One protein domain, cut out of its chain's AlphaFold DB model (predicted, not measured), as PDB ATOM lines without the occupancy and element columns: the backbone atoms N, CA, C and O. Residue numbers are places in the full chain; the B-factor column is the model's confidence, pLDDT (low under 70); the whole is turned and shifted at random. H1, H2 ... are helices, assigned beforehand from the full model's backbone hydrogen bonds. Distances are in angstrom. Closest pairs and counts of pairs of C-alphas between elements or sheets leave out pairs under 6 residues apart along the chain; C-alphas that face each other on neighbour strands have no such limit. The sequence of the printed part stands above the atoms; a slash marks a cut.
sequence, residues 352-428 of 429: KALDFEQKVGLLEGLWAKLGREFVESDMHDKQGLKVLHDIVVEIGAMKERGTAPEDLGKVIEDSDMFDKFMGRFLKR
ATOM      1  N   LYS A 352      24.253  29.912 -19.625       89.81
ATOM      2  CA  LYS A 352      24.856  31.255 -19.565       89.81
ATOM      3  C   LYS A 352      25.479  31.612 -18.214       89.81
ATOM      4  O   LYS A 352      26.458  32.347 -18.167       89.81
ATOM      5  N   ALA A 353      24.929  31.075 -17.123       89.62
ATOM      6  CA  ALA A 353      25.401  31.328 -15.760       89.62
ATOM      7  C   ALA A 353      26.720  30.604 -15.423       89.62
ATOM      8  O   ALA A 353      27.335  30.874 -14.387       89.62
ATOM      9  N   LEU A 354      27.141  29.663 -16.270       91.88
ATOM     10  CA  LEU A 354      28.379  28.919 -16.104       91.88
ATOM     11  C   LEU A 354      29.566  29.695 -16.690       91.88
ATOM     12  O   LEU A 354      29.439  30.412 -17.683       91.88
ATOM     13  N   ASP A 355      30.737  29.533 -16.079       91.75
ATOM     14  CA  ASP A 355      31.993  29.959 -16.700       91.75
ATOM     15  C   ASP A 355      32.387  29.000 -17.839       91.75
ATOM     16  O   ASP A 355      31.761  27.958 -18.041       91.75
ATOM     17  N   PHE A 356      33.405  29.362 -18.623       90.75
ATOM     18  CA  PHE A 356      33.811  28.580 -19.793       90.75
ATOM     19  C   PHE A 356      34.147  27.117 -19.450       90.75
ATOM     20  O   PHE A 356      33.656  26.202 -20.112       90.75
ATOM     21  N   GLU A 357      34.933  26.888 -18.392       92.25
ATOM     22  CA  GLU A 357      35.344  25.538 -17.980       92.25
ATOM     23  C   GLU A 357      34.147  24.687 -17.559       92.25
ATOM     24  O   GLU A 357      34.054  23.517 -17.922       92.25
ATOM     25  N   GLN A 358      33.174  25.277 -16.865       93.81
ATOM     26  CA  GLN A 358      31.937  24.584 -16.518       93.81
ATOM     27  C   GLN A 358      31.032  24.341 -17.721       93.81
ATOM     28  O   GLN A 358      30.411  23.285 -17.783       93.81
ATOM     29  N   LYS A 359      30.946  25.266 -18.686       93.56
ATOM     30  CA  LYS A 359      30.184  25.037 -19.928       93.56
ATOM     31  C   LYS A 359      30.745  23.831 -20.671       93.56
ATOM     32  O   LYS A 359      29.997  22.919 -21.011       93.56
ATOM     33  N   VAL A 360      32.061  23.801 -20.879       93.56
ATOM     34  CA  VAL A 360      32.728  22.691 -21.569       93.56
ATOM     35  C   VAL A 360      32.625  21.402 -20.755       93.56
ATOM     36  O   VAL A 360      32.224  20.385 -21.310       93.56
ATOM     37  N   GLY A 361      32.881  21.448 -19.445       95.25
ATOM     38  CA  GLY A 361      32.760  20.284 -18.567       95.25
ATOM     39  C   GLY A 361      31.342  19.710 -18.532       95.25
ATOM     40  O   GLY A 361      31.170  18.498 -18.592       95.25
ATOM     41  N   LEU A 362      30.309  20.559 -18.516       95.88
ATOM     42  CA  LEU A 362      28.915  20.126 -18.623       95.88
ATOM     43  C   LEU A 362      28.668  19.369 -19.935       95.88
ATOM     44  O   LEU A 362      28.083  18.288 -19.915       95.88
ATOM     45  N   LEU A 363      29.122  19.916 -21.064       95.50
ATOM     46  CA  LEU A 363      28.931  19.310 -22.385       95.50
ATOM     47  C   LEU A 363      29.728  18.006 -22.546       95.50
ATOM     48  O   LEU A 363      29.173  17.019 -23.023       95.50
ATOM     49  N   GLU A 364      30.986  17.975 -22.099       94.75
ATOM     50  CA  GLU A 364      31.847  16.782 -22.089       94.75
ATOM     51  C   GLU A 364      31.256  15.678 -21.204       94.75
ATOM     52  O   GLU A 364      31.128  14.533 -21.641       94.75
ATOM     53  N   GLY A 365      30.820  16.025 -19.992       95.69
ATOM     54  CA  GLY A 365      30.209  15.083 -19.059       95.69
ATOM     55  C   GLY A 365      28.889  14.516 -19.582       95.69
ATOM     56  O   GLY A 365      28.662  13.309 -19.509       95.69
ATOM     57  N   LEU A 366      28.021  15.355 -20.162       95.56
ATOM     58  CA  LEU A 366      26.768  14.894 -20.769       95.56
ATOM     59  C   LEU A 366      27.017  14.043 -22.012       95.56
ATOM     60  O   LEU A 366      26.344  13.030 -22.190       95.56
ATOM     61  N   TRP A 367      28.000  14.401 -22.839       95.00
ATOM     62  CA  TRP A 367      28.417  13.578 -23.970       95.00
ATOM     63  C   TRP A 367      28.892  12.201 -23.507       95.00
ATOM     64  O   TRP A 367      28.452  11.183 -24.043       95.00
ATOM     65  N   ALA A 368      29.756  12.152 -22.492       94.69
ATOM     66  CA  ALA A 368      30.256  10.901 -21.949       94.69
ATOM     67  C   ALA A 368      29.117  10.072 -21.339       94.69
ATOM     68  O   ALA A 368      28.938   8.914 -21.716       94.69
ATOM     69  N   LYS A 369      28.303  10.664 -20.453       95.31
ATOM     70  CA  LYS A 369      27.257   9.975 -19.679       95.31
ATOM     71  C   LYS A 369      26.037   9.576 -20.512       95.31
ATOM     72  O   LYS A 369      25.561   8.453 -20.370       95.31
ATOM     73  N   LEU A 370      25.521  10.473 -21.353       94.56
ATOM     74  CA  LEU A 370      24.268  10.291 -22.105       94.56
ATOM     75  C   LEU A 370      24.488   9.936 -23.579       94.56
ATOM     76  O   LEU A 370      23.554   9.497 -24.251       94.56
ATOM     77  N   GLY A 371      25.716  10.071 -24.073       93.25
ATOM     78  CA  GLY A 371      26.091   9.702 -25.429       93.25
ATOM     79  C   GLY A 371      25.785  10.769 -26.479       93.25
ATOM     80  O   GLY A 371      25.190  11.819 -26.228       93.25
ATOM     81  N   ARG A 372      26.200  10.447 -27.706       92.81
ATOM     82  CA  ARG A 372      26.117  11.310 -28.889       92.81
ATOM     83  C   ARG A 372      24.697  11.773 -29.215       92.81
ATOM     84  O   ARG A 372      24.492  12.944 -29.509       92.81
ATOM     85  N   GLU A 373      23.723  10.867 -29.140       92.69
ATOM     86  CA  GLU A 373      22.323  11.154 -29.492       92.69
ATOM     87  C   GLU A 373      21.729  12.273 -28.625       92.69
ATOM     88  O   GLU A 373      20.986  13.122 -29.125       92.69
ATOM     89  N   PHE A 374      22.133  12.336 -27.350       94.81
ATOM     90  CA  PHE A 374      21.671  13.388 -26.459       94.81
ATOM     91  C   PHE A 374      22.172  14.760 -26.908       94.81
ATOM     92  O   PHE A 374      21.373  15.669 -27.100       94.81
ATOM     93  N   VAL A 375      23.482  14.913 -27.107       93.00
ATOM     94  CA  VAL A 375      24.081  16.215 -27.445       93.00
ATOM     95  C   VAL A 375      23.698  16.665 -28.853       93.00
ATOM     96  O   VAL A 375      23.443  17.846 -29.061       93.00
ATOM     97  N   GLU A 376      23.620  15.745 -29.816       91.62
ATOM     98  CA  GLU A 376      23.316  16.103 -31.205       91.62
ATOM     99  C   GLU A 376      21.824  16.355 -31.467       91.62
ATOM    100  O   GLU A 376      21.499  17.044 -32.433       91.62
ATOM    101  N   SER A 377      20.922  15.799 -30.649       92.25
ATOM    102  CA  SER A 377      19.473  15.883 -30.879       92.25
ATOM    103  C   SER A 377      18.686  16.247 -29.622       92.25
ATOM    104  O   SER A 377      18.035  17.291 -29.594       92.25
ATOM    105  N   ASP A 378      18.711  15.414 -28.576       94.75
ATOM    106  CA  ASP A 378      17.792  15.587 -27.437       94.75
ATOM    107  C   ASP A 378      18.027  16.887 -26.649       94.75
ATOM    108  O   ASP A 378      17.092  17.419 -26.045       94.75
ATOM    109  N   MET A 379      19.258  17.406 -26.642       94.19
ATOM    110  CA  MET A 379      19.662  18.621 -25.930       94.19
ATOM    111  C   MET A 379      18.887  19.856 -26.406       94.19
ATOM    112  O   MET A 379      18.696  20.804 -25.644       94.19
ATOM    113  N   HIS A 380      18.390  19.827 -27.642       92.69
ATOM    114  CA  HIS A 380      17.600  20.902 -28.232       92.69
ATOM    115  C   HIS A 380      16.111  20.843 -27.853       92.69
ATOM    116  O   HIS A 380      15.402  21.845 -27.975       92.69
ATOM    117  N   ASP A 381      15.623  19.698 -27.369       94.62
ATOM    118  CA  ASP A 381      14.221  19.510 -27.006       94.62
ATOM    119  C   ASP A 381      13.904  20.078 -25.619       94.62
ATOM    120  O   ASP A 381      14.751  20.149 -24.730       94.62
ATOM    121  N   LYS A 382      12.619  20.369 -25.360       95.38
ATOM    122  CA  LYS A 382      12.141  20.874 -24.053       95.38
ATOM    123  C   LYS A 382      12.623  20.044 -22.859       95.38
ATOM    124  O   LYS A 382      12.820  20.588 -21.778       95.38
ATOM    125  N   GLN A 383      12.761  18.728 -23.031       94.69
ATOM    126  CA  GLN A 383      13.239  17.856 -21.960       94.69
ATOM    127  C   GLN A 383      14.757  17.922 -21.789       94.69
ATOM    128  O   GLN A 383      15.199  17.974 -20.650       94.69
ATOM    129  N   GLY A 384      15.542  17.969 -22.871       95.31
ATOM    130  CA  GLY A 384      16.995  18.150 -22.782       95.31
ATOM    131  C   GLY A 384      17.371  19.519 -22.217       95.31
ATOM    132  O   GLY A 384      18.185  19.598 -21.302       95.31
ATOM    133  N   LEU A 385      16.682  20.583 -22.641       96.44
ATOM    134  CA  LEU A 385      16.849  21.925 -22.070       96.44
ATOM    135  C   LEU A 385      16.551  21.955 -20.567       96.44
ATOM    136  O   LEU A 385      17.259  22.615 -19.814       96.44
ATOM    137  N   LYS A 386      15.542  21.200 -20.112       96.50
ATOM    138  CA  LYS A 386      15.255  21.063 -18.680       96.50
ATOM    139  C   LYS A 386      16.392  20.359 -17.927       96.50
ATOM    140  O   LYS A 386      16.716  20.780 -16.824       96.50
ATOM    141  N   VAL A 387      17.012  19.331 -18.514       96.69
ATOM    142  CA  VAL A 387      18.192  18.675 -17.917       96.69
ATOM    143  C   VAL A 387      19.316  19.692 -17.722       96.69
ATOM    144  O   VAL A 387      19.867  19.776 -16.628       96.69
ATOM    145  N   LEU A 388      19.619  20.496 -18.749       96.94
ATOM    146  CA  LEU A 388      20.636  21.547 -18.657       96.94
ATOM    147  C   LEU A 388      20.300  22.561 -17.561       96.94
ATOM    148  O   LEU A 388      21.130  22.814 -16.695       96.94
ATOM    149  N   HIS A 389      19.075  23.089 -17.577       97.00
ATOM    150  CA  HIS A 389      18.588  24.042 -16.584       97.00
ATOM    151  C   HIS A 389      18.764  23.522 -15.153       97.00
ATOM    152  O   HIS A 389      19.358  24.190 -14.311       97.00
ATOM    153  N   ASP A 390      18.265  22.315 -14.877       97.19
ATOM    154  CA  ASP A 390      18.246  21.762 -13.526       97.19
ATOM    155  C   ASP A 390      19.672  21.460 -13.022       97.19
ATOM    156  O   ASP A 390      19.976  21.703 -11.851       97.19
ATOM    157  N   ILE A 391      20.577  21.019 -13.909       96.88
ATOM    158  CA  ILE A 391      22.002  20.853 -13.585       96.88
ATOM    159  C   ILE A 391      22.657  22.212 -13.292       96.88
ATOM    160  O   ILE A 391      23.352  22.345 -12.286       96.88
ATOM    161  N   VAL A 392      22.417  23.233 -14.120       96.62
ATOM    162  CA  VAL A 392      22.981  24.583 -13.935       96.62
ATOM    163  C   VAL A 392      22.506  25.213 -12.623       96.62
ATOM    164  O   VAL A 392      23.315  25.791 -11.897       96.62
ATOM    165  N   VAL A 393      21.225  25.058 -12.276       96.62
ATOM    166  CA  VAL A 393      20.665  25.530 -10.998       96.62
ATOM    167  C   VAL A 393      21.332  24.835  -9.809       96.62
ATOM    168  O   VAL A 393      21.704  25.505  -8.844       96.62
ATOM    169  N   GLU A 394      21.533  23.515  -9.867       96.19
ATOM    170  CA  GLU A 394      22.237  22.793  -8.799       96.19
ATOM    171  C   GLU A 394      23.706  23.230  -8.703       96.19
ATOM    172  O   GLU A 394      24.188  23.458  -7.595       96.19
ATOM    173  N   ILE A 395      24.406  23.438  -9.824       95.44
ATOM    174  CA  ILE A 395      25.777  23.977  -9.822       95.44
ATOM    175  C   ILE A 395      25.809  25.364  -9.167       95.44
ATOM    176  O   ILE A 395      26.691  25.631  -8.349       95.44
ATOM    177  N   GLY A 396      24.838  26.231  -9.469       94.56
ATOM    178  CA  GLY A 396      24.677  27.530  -8.813       94.56
ATOM    179  C   GLY A 396      24.529  27.395  -7.295       94.56
ATOM    180  O   GLY A 396      25.296  27.995  -6.541       94.56
ATOM    181  N   ALA A 397      23.634  26.517  -6.837       94.88
ATOM    182  CA  ALA A 397      23.454  26.230  -5.413       94.88
ATOM    183  C   ALA A 397      24.717  25.627  -4.764       94.88
ATOM    184  O   ALA A 397      25.036  25.909  -3.609       94.88
ATOM    185  N   MET A 398      25.473  24.798  -5.487       94.38
ATOM    186  CA  MET A 398      26.753  24.259  -5.019       94.38
ATOM    187  C   MET A 398      27.827  25.346  -4.908       94.38
ATOM    188  O   MET A 398      28.596  25.317  -3.948       94.38
ATOM    189  N   LYS A 399      27.868  26.320  -5.825       93.62
ATOM    190  CA  LYS A 399      28.780  27.474  -5.737       93.62
ATOM    191  C   LYS A 399      28.497  28.309  -4.493       93.62
ATOM    192  O   LYS A 399      29.431  28.625  -3.764       93.62
ATOM    193  N   GLU A 400      27.229  28.597  -4.204       93.56
ATOM    194  CA  GLU A 400      26.829  29.334  -2.995       93.56
ATOM    195  C   GLU A 400      27.228  28.605  -1.704       93.56
ATOM    196  O   GLU A 400      27.606  29.236  -0.718       93.56
ATOM    197  N   ARG A 401      27.202  27.267  -1.719       95.31
ATOM    198  CA  ARG A 401      27.658  26.423  -0.603       95.31
ATOM    199  C   ARG A 401      29.181  26.240  -0.545       95.31
ATOM    200  O   ARG A 401      29.670  25.670   0.426       95.31
ATOM    201  N   GLY A 402      29.928  26.681  -1.560       92.25
ATOM    202  CA  GLY A 402      31.372  26.446  -1.677       92.25
ATOM    203  C   GLY A 402      31.746  24.990  -1.987       92.25
ATOM    204  O   GLY A 402      32.855  24.566  -1.684       92.25
ATOM    205  N   THR A 403      30.825  24.212  -2.562       92.38
ATOM    206  CA  THR A 403      31.003  22.779  -2.863       92.38
ATOM    207  C   THR A 403      30.975  22.470  -4.360       92.38
ATOM    208  O   THR A 403      30.794  21.312  -4.731       92.38
ATOM    209  N   ALA A 404      31.061  23.480  -5.230       90.56
ATOM    210  CA  ALA A 404      31.067  23.270  -6.676       90.56
ATOM    211  C   ALA A 404      32.337  22.511  -7.112       90.56
ATOM    212  O   ALA A 404      33.425  22.856  -6.650       90.56
ATOM    213  N   PRO A 405      32.217  21.484  -7.973       88.75
ATOM    214  CA  PRO A 405      33.366  20.699  -8.401       88.75
ATOM    215  C   PRO A 405      34.273  21.505  -9.335       88.75
ATOM    216  O   PRO A 405      33.787  22.261 -10.176       88.75
ATOM    217  N   GLU A 406      35.587  21.301  -9.213       87.00
ATOM    218  CA  GLU A 406      36.572  21.878 -10.140       87.00
ATOM    219  C   GLU A 406      36.504  21.207 -11.523       87.00
ATOM    220  O   GLU A 406      36.545  21.893 -12.540       87.00
ATOM    221  N   ASP A 407      36.337  19.880 -11.567       92.69
ATOM    222  CA  ASP A 407      36.206  19.085 -12.798       92.69
ATOM    223  C   ASP A 407      34.760  18.590 -12.957       92.69
ATOM    224  O   ASP A 407      34.405  17.466 -12.592       92.69
ATOM    225  N   LEU A 408      33.892  19.480 -13.446       94.31
ATOM    226  CA  LEU A 408      32.466  19.188 -13.611       94.31
ATOM    227  C   LEU A 408      32.216  18.020 -14.580       94.31
ATOM    228  O   LEU A 408      31.295  17.237 -14.349       94.31
ATOM    229  N   GLY A 409      33.039  17.880 -15.623       93.69
ATOM    230  CA  GLY A 409      32.896  16.824 -16.625       93.69
ATOM    231  C   GLY A 409      33.039  15.437 -16.021       93.69
ATOM    232  O   GLY A 409      32.118  14.627 -16.145       93.69
ATOM    233  N   LYS A 410      34.120  15.195 -15.265       93.38
ATOM    234  CA  LYS A 410      34.299  13.914 -14.564       93.38
ATOM    235  C   LYS A 410      33.214  13.645 -13.537       93.38
ATOM    236  O   LYS A 410      32.770  12.513 -13.400       93.38
ATOM    237  N   VAL A 411      32.758  14.666 -12.807       94.69
ATOM    238  CA  VAL A 411      31.689  14.464 -11.817       94.69
ATOM    239  C   VAL A 411      30.387  14.040 -12.494       94.69
ATOM    240  O   VAL A 411      29.708  13.155 -11.985       94.69
ATOM    241  N   ILE A 412      30.039  14.627 -13.639       94.62
ATOM    242  CA  ILE A 412      28.852  14.223 -14.401       94.62
ATOM    243  C   ILE A 412      29.019  12.811 -14.981       94.62
ATOM    244  O   ILE A 412      28.066  12.036 -14.964       94.62
ATOM    245  N   GLU A 413      30.210  12.469 -15.473       93.81
ATOM    246  CA  GLU A 413      30.513  11.155 -16.050       93.81
ATOM    247  C   GLU A 413      30.480  10.028 -14.997       93.81
ATOM    248  O   GLU A 413      29.763   9.031 -15.163       93.81
ATOM    249  N   ASP A 414      31.200  10.211 -13.889       92.31
ATOM    250  CA  ASP A 414      31.525   9.146 -12.933       92.31
ATOM    251  C   ASP A 414      30.586   9.086 -11.719       92.31
ATOM    252  O   ASP A 414      30.510   8.055 -11.049       92.31
ATOM    253  N   SER A 415      29.878  10.175 -11.397       91.31
ATOM    254  CA  SER A 415      29.001  10.252 -10.222       91.31
ATOM    255  C   SER A 415      27.522  10.135 -10.585       91.31
ATOM    256  O   SER A 415      27.097  10.519 -11.674       91.31
ATOM    257  N   ASP A 416      26.718   9.694  -9.615       92.25
ATOM    258  CA  ASP A 416      25.252   9.675  -9.698       92.25
ATOM    259  C   ASP A 416      24.628  11.004  -9.217       92.25
ATOM    260  O   ASP A 416      23.406  11.151  -9.140       92.25
ATOM    261  N   MET A 417      25.456  11.996  -8.857       92.50
ATOM    262  CA  MET A 417      25.019  13.271  -8.268       92.50
ATOM    263  C   MET A 417      23.976  14.002  -9.127       92.50
ATOM    264  O   MET A 417      23.020  14.576  -8.595       92.50
ATOM    265  N   PHE A 418      24.145  13.961 -10.451       94.75
ATOM    266  CA  PHE A 418      23.276  14.645 -11.409       94.75
ATOM    267  C   PHE A 418      22.266  13.709 -12.095       94.75
ATOM    268  O   PHE A 418      21.388  14.185 -12.820       94.75
ATOM    269  N   ASP A 419      22.305  12.400 -11.824       94.62
ATOM    270  CA  ASP A 419      21.473  11.398 -12.507       94.62
ATOM    271  C   ASP A 419      19.970  11.642 -12.307       94.62
ATOM    272  O   ASP A 419      19.157  11.431 -13.214       94.62
ATOM    273  N   LYS A 420      19.596  12.185 -11.137       94.19
ATOM    274  CA  LYS A 420      18.214  12.574 -10.808       94.19
ATOM    275  C   LYS A 420      17.611  13.566 -11.814       94.19
ATOM    276  O   LYS A 420      16.394  13.571 -11.993       94.19
ATOM    277  N   PHE A 421      18.439  14.380 -12.474       95.38
ATOM    278  CA  PHE A 421      18.000  15.361 -13.467       95.38
ATOM    279  C   PHE A 421      17.915  14.769 -14.876       95.38
ATOM    280  O   PHE A 421      17.053  15.162 -15.654       95.38
ATOM    281  N   MET A 422      18.759  13.786 -15.198       93.44
ATOM    282  CA  MET A 422      18.860  13.194 -16.538       93.44
ATOM    283  C   MET A 422      17.728  12.200 -16.842       93.44
ATOM    284  O   MET A 422      17.364  11.984 -18.001       93.44
ATOM    285  N   GLY A 423      17.122  11.612 -15.806       88.31
ATOM    286  CA  GLY A 423      15.852  10.889 -15.894       88.31
ATOM    287  C   GLY A 423      15.819   9.810 -16.982       88.31
ATOM    288  O   GLY A 423      16.449   8.762 -16.866       88.31
ATOM    289  N   ARG A 424      15.025  10.036 -18.040       88.69
ATOM    290  CA  ARG A 424      14.821   9.045 -19.112       88.69
ATOM    291  C   ARG A 424      16.048   8.835 -20.002       88.69
ATOM    292  O   ARG A 424      16.135   7.785 -20.630       88.69
ATOM    293  N   PHE A 425      16.955   9.809 -20.075       92.06
ATOM    294  CA  PHE A 425      18.087   9.766 -21.003       92.06
ATOM    295  C   PHE A 425      19.158   8.759 -20.561       92.06
ATOM    296  O   PHE A 425      19.765   8.118 -21.408       92.06
ATOM    297  N   LEU A 426      19.284   8.496 -19.254       88.50
ATOM    298  CA  LEU A 426      20.184   7.463 -18.718       88.50
ATOM    299  C   LEU A 426      19.826   6.044 -19.182       88.50
ATOM    300  O   LEU A 426      20.687   5.177 -19.261       88.50
ATOM    301  N   LYS A 427      18.550   5.793 -19.501       73.50
ATOM    302  CA  LYS A 427      18.053   4.455 -19.865       73.50
ATOM    303  C   LYS A 427      18.352   4.050 -21.312       73.50
ATOM    304  O   LYS A 427      17.981   2.946 -21.695       73.50
ATOM    305  N   ARG A 428      18.932   4.944 -22.121       66.50
ATOM    306  CA  ARG A 428      19.270   4.689 -23.534       66.50
ATOM    307  C   ARG A 428      20.685   4.132 -23.735       66.50
ATOM    308  O   ARG A 428      21.030   3.807 -24.867       66.50
TER     309      ARG A 428
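AT A GLANCE: This is residues 352 to 428 of the 429 residues of an uncharacterized protein of Rhodospirillaceae bacterium (UniProt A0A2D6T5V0). Two longer helices, H1 and H3, run obliquely past each other and are near each other; H4 packs side by side on H1, and of the short helices H2 and H6 pack on H1 and H5 packs on H3. H2 and H6 lie near the last residues of H1, H5 packs on residues 387 to 391 of H3, and residues 397 to 402, at the far end of H3 and just beyond, stick out. The printed part has 77 residues with six named helices, H1 to H6 in chain order, and no named strand, an all-helix domain. It is compact, with a radius of gyration of the C-alphas of 11.5 A and spans of 33 by 23 by 22 A.

IN THESE COORDINATES: H1, residues 356 to 370, begins at C-alpha 356 (33.811, 28.580, -19.793) and is 20.8 A long. H2, residues 372 to 376, measures 6.0 A. H3, residues 382 to 400, is the longest at 27.0 A and ends at C-alpha 400 (26.829, 29.334, -2.995). H4, residues 408 to 414, measures 10.1 A, H5, residues 419 to 422, 5.1 A, and H6, residues 425 to 428, 5.8 A, ending at C-alpha 428 (19.270, 4.689, -23.534).

HOW THE PARTS SIT: The hub is H1, which touches H2, H4 and H6. H1 and H4 run the same way at a shallow tilt of 17 degrees; their closest C-alphas, of Gly 361 and Gly 409, are 4.0 A apart. H1 touches H2 with residues 363 to 367 alone, closest at the C-alphas of Trp 367 and Val 375, 6.2 A, and H6 with residues 369 to 370 alone, closest at those of Leu 370 and Leu 426, 6.0 A. H1 and H3 are near each other, with 9 pairs of C-alphas within 10 A. H3 touches H5 with residues 387 to 391 alone, closest at the C-alphas of Val 387 and Phe 421, 5.6 A. H3 and H4 are apart. In H1, H2, H3 and H4 every O i to N i+4 pair is within hydrogen-bond range; H5 and H6 are too short for such a pair, and each has its one O i to N i+3 pair within range.

THE WHOLE: The C-alphas farthest apart, of Ser 377 and Gly 402, are 33.3 A apart. The printed part has no cut and no long link. The mean pLDDT of the printed part is 93.1, and residue 428 alone is under 70.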